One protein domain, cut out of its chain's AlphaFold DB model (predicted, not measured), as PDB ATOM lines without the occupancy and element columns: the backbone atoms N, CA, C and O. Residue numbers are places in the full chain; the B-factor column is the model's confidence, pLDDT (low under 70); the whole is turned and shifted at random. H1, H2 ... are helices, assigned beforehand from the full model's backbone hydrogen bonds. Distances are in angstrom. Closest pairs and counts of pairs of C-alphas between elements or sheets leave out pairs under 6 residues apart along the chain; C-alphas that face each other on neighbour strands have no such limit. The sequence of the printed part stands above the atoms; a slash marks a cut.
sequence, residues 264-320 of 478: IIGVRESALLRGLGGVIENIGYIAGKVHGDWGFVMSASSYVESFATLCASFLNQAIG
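This is residues 264 to 320 of the 478 residues of an uncharacterized protein of Physcomitrium patens (UniProt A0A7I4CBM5). Two long helices, H2 and H3, make a wide, flat V: the first residues of H3 meet the earlier part of H2, and from there the rest of H2 and the rest of H3 spread away from each other. The short helix H1 packs on H3 near this meeting place, and the link of residues 291 to 299 folds back from the far end of H2 to the beginning of H3. The printed part has 57 residues with three named helices, in the order H1, H2, H3, and no named strand; its class is all helix, with 44 residues in the helices. The whole is loose, with a radius of gyration of the C-alphas of 13.6 A, and the C-alphas span 44 by 22 by 11 A.

The printed part begins at Ile 264. H1 takes residues 265 to 268, with C-alpha 265 at (92.952, 106.002, 153.078), and measures 5.0 A from first to last C-alpha. H2 takes residues 271 to 290 and is 28.8 A long from C-alpha 271 at (85.286, 115.354, 154.548) to C-alpha 290 at (62.727, 115.685, 136.689). H3 takes residues 300 to 319 and is 28.3 A long from first to last C-alpha; it ends with C-alpha 319 at (104.626, 106.083, 139.293). H2 and H3 are the longest helices, with 20 residues each.

H1 and H2 are close but not clearly touching, and their closest C-alphas, those of Val 267 and Leu 273, are 7.6 A apart. H1 touches H3, which meets it with residues 304 to 308 alone; the closest C-alphas are those of Val 267 and Ala 308, 5.4 A apart. H2 touches H3 with residues 273 to 281 alone, and H3 touches H2 with residues 300 to 304 alone. Their closest C-alphas, those of Gly 277 and Ala 300, are 4.0 A apart. H2 and H3 run opposite ways at a steep tilt of 57 degrees, and their centres are 18.7 A apart. In H2 and H3 every O i to N i+4 pair is within hydrogen-bond range; H1, with 4 residues, is too short for such a pair, and its 1 pair of O i and N i+3 is within range.

The two C-alphas farthest apart, those of Val 290 and Gly 320, are 44.1 A apart, while the first and last printed C-alphas, those of Ile 264 and Gly 320, are 17.0 A apart. The outline is flat. The link from H1 to H2 is tight, with 2 residues, and the link from H2 to H3 is short, with 9 residues. The printed part has no cut. The mean pLDDT of the printed part is 88.0, and no printed residue is under 70.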
ATOM      1  N   ILE A 264      93.403 104.969 148.617       85.88
ATOM      2  CA  ILE A 264      94.152 105.934 149.424       85.88
ATOM      3  C   ILE A 264      93.296 106.291 150.633       85.88
ATOM      4  O   ILE A 264      92.329 107.046 150.509       85.88
ATOM      5  N   ILE A 265      93.682 105.796 151.812       82.25
ATOM      6  CA  ILE A 265      92.952 106.002 153.078       82.25
ATOM      7  C   ILE A 265      92.658 107.492 153.314       82.25
ATOM      8  O   ILE A 265      91.513 107.872 153.548       82.25
ATOM      9  N   GLY A 266      93.660 108.365 153.141       84.25
ATOM     10  CA  GLY A 266      93.486 109.812 153.324       84.25
ATOM     11  C   GLY A 266      92.477 110.454 152.359       84.25
ATOM     12  O   GLY A 266      91.810 111.424 152.713       84.25
ATOM     13  N   VAL A 267      92.313 109.898 151.154       86.38
ATOM     14  CA  VAL A 267      91.297 110.348 150.187       86.38
ATOM     15  C   VAL A 267      89.917 109.835 150.603       86.38
ATOM     16  O   VAL A 267      88.952 110.599 150.599       86.38
ATOM     17  N   ARG A 268      89.822 108.576 151.042       87.94
ATOM     18  CA  ARG A 268      88.575 107.953 151.513       87.94
ATOM     19  C   ARG A 268      87.998 108.627 152.768       87.94
ATOM     20  O   ARG A 268      86.781 108.704 152.953       87.94
ATOM     21  N   GLU A 269      88.860 109.138 153.637       90.31
ATOM     22  CA  GLU A 269      88.469 109.819 154.877       90.31
ATOM     23  C   GLU A 269      88.181 111.318 154.698       90.31
ATOM     24  O   GLU A 269      87.691 111.972 155.619       90.31
ATOM     25  N   SER A 270      88.408 111.870 153.503       91.06
ATOM     26  CA  SER A 270      88.239 113.298 153.230       91.06
ATOM     27  C   SER A 270      86.791 113.772 153.397       91.06
ATOM     28  O   SER A 270      85.880 113.373 152.663       91.06
ATOM     29  N   ALA A 271      86.582 114.711 154.324       91.38
ATOM     30  CA  ALA A 271      85.286 115.354 154.548       91.38
ATOM     31  C   ALA A 271      84.802 116.145 153.322       91.38
ATOM     32  O   ALA A 271      83.607 116.158 153.028       91.38
ATOM     33  N   LEU A 272      85.726 116.760 152.574       91.69
ATOM     34  CA  LEU A 272      85.408 117.495 151.348       91.69
ATOM     35  C   LEU A 272      84.832 116.558 150.284       91.69
ATOM     36  O   LEU A 272      83.815 116.879 149.674       91.69
ATOM     37  N   LEU A 273      85.439 115.382 150.093       91.06
ATOM     38  CA  LEU A 273      84.948 114.398 149.126       91.06
ATOM     39  C   LEU A 273      83.599 113.812 149.537       91.06
ATOM     40  O   LEU A 273      82.745 113.622 148.677       91.06
ATOM     41  N   ARG A 274      83.365 113.595 150.837       91.62
ATOM     42  CA  ARG A 274      82.038 113.209 151.346       91.62
ATOM     43  C   ARG A 274      80.990 114.285 151.062       91.62
ATOM     44  O   ARG A 274      79.893 113.956 150.621       91.62
ATOM     45  N   GLY A 275      81.340 115.558 151.259       91.38
ATOM     46  CA  GLY A 275      80.482 116.693 150.912       91.38
ATOM     47  C   GLY A 275      80.149 116.734 149.419       91.38
ATOM     48  O   GLY A 275      78.978 116.820 149.057       91.38
ATOM     49  N   LEU A 276      81.157 116.593 148.552       91.06
ATOM     50  CA  LEU A 276      80.965 116.506 147.099       91.06
ATOM     51  C   LEU A 276      80.107 115.300 146.702       91.06
ATOM     52  O   LEU A 276      79.201 115.445 145.885       91.06
ATOM     53  N   GLY A 277      80.342 114.137 147.313       90.62
ATOM     54  CA  GLY A 277      79.527 112.942 147.119       90.62
ATOM     55  C   GLY A 277      78.058 113.191 147.461       90.62
ATOM     56  O   GLY A 277      77.189 112.825 146.679       90.62
ATOM     57  N   GLY A 278      77.778 113.893 148.562       92.06
ATOM     58  CA  GLY A 278      76.415 114.278 148.941       92.06
ATOM     59  C   GLY A 278      75.765 115.264 147.964       92.06
ATOM     60  O   GLY A 278      74.573 115.165 147.683       92.06
ATOM     61  N   VAL A 279      76.537 116.196 147.392       91.31
ATOM     62  CA  VAL A 279      76.039 117.086 146.326       91.31
ATOM     63  C   VAL A 279      75.678 116.281 145.077       91.31
ATOM     64  O   VAL A 279      74.598 116.477 144.526       91.31
ATOM     65  N   ILE A 280      76.541 115.353 144.658       89.62
ATOM     66  CA  ILE A 280      76.307 114.479 143.500       89.62
ATOM     67  C   ILE A 280      75.073 113.594 143.727       89.62
ATOM     68  O   ILE A 280      74.223 113.502 142.843       89.62
ATOM     69  N   GLU A 281      74.927 113.013 144.916       90.94
ATOM     70  CA  GLU A 281      73.764 112.205 145.303       90.94
ATOM     71  C   GLU A 281      72.457 113.019 145.247       90.94
ATOM     72  O   GLU A 281      71.470 112.579 144.654       90.94
ATOM     73  N   ASN A 282      72.466 114.255 145.762       90.69
ATOM     74  CA  ASN A 282      71.319 115.164 145.677       90.69
ATOM     75  C   ASN A 282      70.973 115.541 144.229       90.69
ATOM     76  O   ASN A 282      69.794 115.597 143.875       90.69
ATOM     77  N   ILE A 283      71.980 115.789 143.385       89.12
ATOM     78  CA  ILE A 283      71.774 116.059 141.956       89.12
ATOM     79  C   ILE A 283      71.123 114.848 141.286       89.12
ATOM     80  O   ILE A 283      70.157 115.027 140.550       89.12
ATOM     81  N   GLY A 284      71.595 113.631 141.573       87.38
ATOM     82  CA  GLY A 284      71.014 112.396 141.043       87.38
ATOM     83  C   GLY A 284      69.551 112.220 141.450       87.38
ATOM     84  O   GLY A 284      68.707 111.908 140.611       87.38
ATOM     85  N   TYR A 285      69.223 112.514 142.711       87.38
ATOM     86  CA  TYR A 285      67.844 112.485 143.200       87.38
ATOM     87  C   TYR A 285      66.944 113.517 142.499       87.38
ATOM     88  O   TYR A 285      65.837 113.192 142.066       87.38
ATOM     89  N   ILE A 286      67.416 114.760 142.344       88.81
ATOM     90  CA  ILE A 286      66.670 115.817 141.644       88.81
ATOM     91  C   ILE A 286      66.488 115.456 140.167       88.81
ATOM     92  O   ILE A 286      65.381 115.586 139.646       88.81
ATOM     93  N   ALA A 287      67.538 114.969 139.504       88.12
ATOM     94  CA  ALA A 287      67.497 114.562 138.105       88.12
ATOM     95  C   ALA A 287      66.466 113.445 137.875       88.12
ATOM     96  O   ALA A 287      65.634 113.576 136.982       88.12
ATOM     97  N   GLY A 288      66.435 112.427 138.744       87.50
ATOM     98  CA  GLY A 288      65.432 111.356 138.701       87.50
ATOM     99  C   GLY A 288      63.996 111.842 138.927       87.50
ATOM    100  O   GLY A 288      63.055 111.293 138.358       87.50
ATOM    101  N   LYS A 289      63.809 112.910 139.714       87.50
ATOM    102  CA  LYS A 289      62.498 113.551 139.900       87.50
ATOM    103  C   LYS A 289      62.053 114.351 138.669       87.50
ATOM    104  O   LYS A 289      60.854 114.466 138.430       87.50
ATOM    105  N   VAL A 290      62.998 114.927 137.923       88.56
ATOM    106  CA  VAL A 290      62.727 115.685 136.689       88.56
ATOM    107  C   VAL A 290      62.413 114.742 135.529       88.56
ATOM    108  O   VAL A 290      61.454 114.973 134.799       88.56
ATOM    109  N   HIS A 291      63.189 113.670 135.379       80.56
ATOM    110  CA  HIS A 291      62.962 112.629 134.386       80.56
ATOM    111  C   HIS A 291      63.410 111.290 134.977       80.56
ATOM    112  O   HIS A 291      64.557 111.167 135.402       80.56
ATOM    113  N   GLY A 292      62.526 110.285 134.998       79.38
ATOM    114  CA  GLY A 292      62.785 109.010 135.687       79.38
ATOM    115  C   GLY A 292      64.104 108.344 135.276       79.38
ATOM    116  O   GLY A 292      64.823 107.823 136.123       79.38
ATOM    117  N   ASP A 293      64.468 108.465 133.997       81.12
ATOM    118  CA  ASP A 293      65.691 107.880 133.429       81.12
ATOM    119  C   ASP A 293      66.979 108.682 133.698       81.12
ATOM    120  O   ASP A 293      68.070 108.210 133.392       81.12
ATOM    121  N   TRP A 294      66.890 109.906 134.230       78.50
ATOM    122  CA  TRP A 294      68.061 110.760 134.501       78.50
ATOM    123  C   TRP A 294      68.607 110.600 135.920       78.50
ATOM    124  O   TRP A 294      69.653 111.162 136.254       78.50
ATOM    125  N   GLY A 295      67.911 109.847 136.771       71.62
ATOM    126  CA  GLY A 295      68.402 109.521 138.101       71.62
ATOM    127  C   GLY A 295      69.590 108.569 138.016       71.62
ATOM    128  O   GLY A 295      69.472 107.468 137.484       71.62
ATOM    129  N   PHE A 296      70.731 108.959 138.577       78.12
ATOM    130  CA  PHE A 296      71.857 108.049 138.773       78.12
ATOM    131  C   PHE A 296      71.955 107.645 140.247       78.12
ATOM    132  O   PHE A 296      71.933 108.478 141.151       78.12
ATOM    133  N   VAL A 297      72.055 106.337 140.488       70.00
ATOM    134  CA  VAL A 297      72.105 105.739 141.829       70.00
ATOM    135  C   VAL A 297      73.567 105.597 142.247       70.00
ATOM    136  O   VAL A 297      74.174 104.535 142.111       70.00
ATOM    137  N   MET A 298      74.168 106.689 142.710       81.50
ATOM    138  CA  MET A 298      75.494 106.655 143.323       81.50
ATOM    139  C   MET A 298      75.422 107.311 144.695       81.50
ATOM    140  O   MET A 298      75.218 108.517 144.792       81.50
ATOM    141  N   SER A 299      75.581 106.508 145.749       88.56
ATOM    142  CA  SER A 299      75.655 107.030 147.113       88.56
ATOM    143  C   SER A 299      76.940 107.831 147.313       88.56
ATOM    144  O   SER A 299      77.974 107.525 146.705       88.56
ATOM    145  N   ALA A 300      76.915 108.804 148.226       88.31
ATOM    146  CA  ALA A 300      78.109 109.557 148.596       88.31
ATOM    147  C   ALA A 300      79.266 108.643 149.044       88.31
ATOM    148  O   ALA A 300      80.419 108.891 148.698       88.31
ATOM    149  N   SER A 301      78.969 107.554 149.764       89.31
ATOM    150  CA  SER A 301      79.979 106.571 150.180       89.31
ATOM    151  C   SER A 301      80.619 105.852 148.992       89.31
ATOM    152  O   SER A 301      81.843 105.795 148.906       89.31
ATOM    153  N   SER A 302      79.811 105.372 148.041       89.06
ATOM    154  CA  SER A 302      80.303 104.678 146.849       89.06
ATOM    155  C   SER A 302      81.112 105.608 145.949       89.06
ATOM    156  O   SER A 302      82.110 105.176 145.372       89.06
ATOM    157  N   TYR A 303      80.727 106.885 145.863       90.06
ATOM    158  CA  TYR A 303      81.502 107.907 145.163       90.06
ATOM    159  C   TYR A 303      82.890 108.089 145.784       90.06
ATOM    160  O   TYR A 303      83.889 108.022 145.073       90.06
ATOM    161  N   VAL A 304      82.963 108.280 147.107       92.00
ATOM    162  CA  VAL A 304      84.231 108.497 147.822       92.00
ATOM    163  C   VAL A 304      85.150 107.282 147.712       92.00
ATOM    164  O   VAL A 304      86.339 107.446 147.446       92.00
ATOM    165  N   GLU A 305      84.610 106.073 147.868       91.00
ATOM    166  CA  GLU A 305      85.374 104.834 147.692       91.00
ATOM    167  C   GLU A 305      85.883 104.695 146.257       91.00
ATOM    168  O   GLU A 305      87.078 104.499 146.048       91.00
ATOM    169  N   SER A 306      85.010 104.907 145.267       91.81
ATOM    170  CA  SER A 306      85.396 104.806 143.857       91.81
ATOM    171  C   SER A 306      86.455 105.839 143.470       91.81
ATOM    172  O   SER A 306      87.350 105.550 142.680       91.81
ATOM    173  N   PHE A 307      86.370 107.045 144.034       92.88
ATOM    174  CA  PHE A 307      87.344 108.107 143.814       92.88
ATOM    175  C   PHE A 307      88.689 107.795 144.483       92.88
ATOM    176  O   PHE A 307      89.734 108.007 143.875       92.88
ATOM    177  N   ALA A 308      88.686 107.250 145.704       93.44
ATOM    178  CA  ALA A 308      89.912 106.842 146.389       93.44
ATOM    179  C   ALA A 308      90.650 105.730 145.627       93.44
ATOM    180  O   ALA A 308      91.871 105.812 145.471       93.44
ATOM    181  N   THR A 309      89.918 104.742 145.106       92.94
ATOM    182  CA  THR A 309      90.474 103.684 144.250       92.94
ATOM    183  C   THR A 309      90.954 104.230 142.907       92.94
ATOM    184  O   THR A 309      92.060 103.905 142.481       92.94
ATOM    185  N   LEU A 310      90.193 105.128 142.272       93.94
ATOM    186  CA  LEU A 310      90.613 105.804 141.041       93.94
ATOM    187  C   LEU A 310      91.932 106.564 141.236       93.94
ATOM    188  O   LEU A 310      92.839 106.448 140.412       93.94
ATOM    189  N   CYS A 311      92.063 107.315 142.332       92.75
ATOM    190  CA  CYS A 311      93.296 108.019 142.668       92.75
ATOM    191  C   CYS A 311      94.460 107.054 142.911       92.75
ATOM    192  O   CYS A 311      95.553 107.314 142.416       92.75
ATOM    193  N   ALA A 312      94.243 105.954 143.638       91.81
ATOM    194  CA  ALA A 312      95.273 104.936 143.845       91.81
ATOM    195  C   ALA A 312      95.734 104.333 142.511       91.81
ATOM    196  O   ALA A 312      96.929 104.315 142.229       91.81
ATOM    197  N   SER A 313      94.786 103.926 141.660       91.88
ATOM    198  CA  SER A 313      95.062 103.359 140.337       91.88
ATOM    199  C   SER A 313      95.844 104.344 139.462       91.88
ATOM    200  O   SER A 313      96.865 103.980 138.880       91.88
ATOM    201  N   PHE A 314      95.431 105.615 139.436       91.81
ATOM    202  CA  PHE A 314      96.139 106.670 138.713       91.81
ATOM    203  C   PHE A 314      97.561 106.886 139.239       91.81
ATOM    204  O   PHE A 314      98.494 106.947 138.445       91.81
ATOM    205  N   LEU A 315      97.753 106.980 140.561       90.94
ATOM    206  CA  LEU A 315      99.080 107.187 141.145       90.94
ATOM    207  C   LEU A 315     100.002 105.994 140.902       90.94
ATOM    208  O   LEU A 315     101.150 106.199 140.521       90.94
ATOM    209  N   ASN A 316      99.512 104.765 141.066       88.56
ATOM    210  CA  ASN A 316     100.293 103.557 140.798       88.56
ATOM    211  C   ASN A 316     100.748 103.512 139.331       88.56
ATOM    212  O   ASN A 316     101.927 103.280 139.056       88.56
ATOM    213  N   GLN A 317      99.847 103.831 138.394       90.25
ATOM    214  CA  GLN A 317     100.182 103.894 136.971       90.25
ATOM    215  C   GLN A 317     101.131 105.055 136.638       90.25
ATOM    216  O   GLN A 317     102.084 104.863 135.886       90.25
ATOM    217  N   ALA A 318     100.933 106.234 137.233       88.44
ATOM    218  CA  ALA A 318     101.792 107.403 137.028       88.44
ATOM    219  C   ALA A 318     103.207 107.208 137.601       88.44
ATOM    220  O   ALA A 318     104.180 107.682 137.019       88.44
ATOM    221  N   ILE A 319     103.333 106.494 138.725       88.00
ATOM    222  CA  ILE A 319     104.626 106.083 139.293       88.00
ATOM    223  C   ILE A 319     105.310 105.054 138.378       88.00
ATOM    224  O   ILE A 319     106.540 104.983 138.345       88.00
ATOM    225  N   GLY A 320     104.527 104.253 137.650       82.25
ATOM    226  CA  GLY A 320     105.021 103.279 136.681       82.25
ATOM    227  C   GLY A 320     105.758 102.096 137.309       82.25
ATOM    228  O   GLY A 320     106.516 101.416 136.618       82.25
TER     229      GLY A 320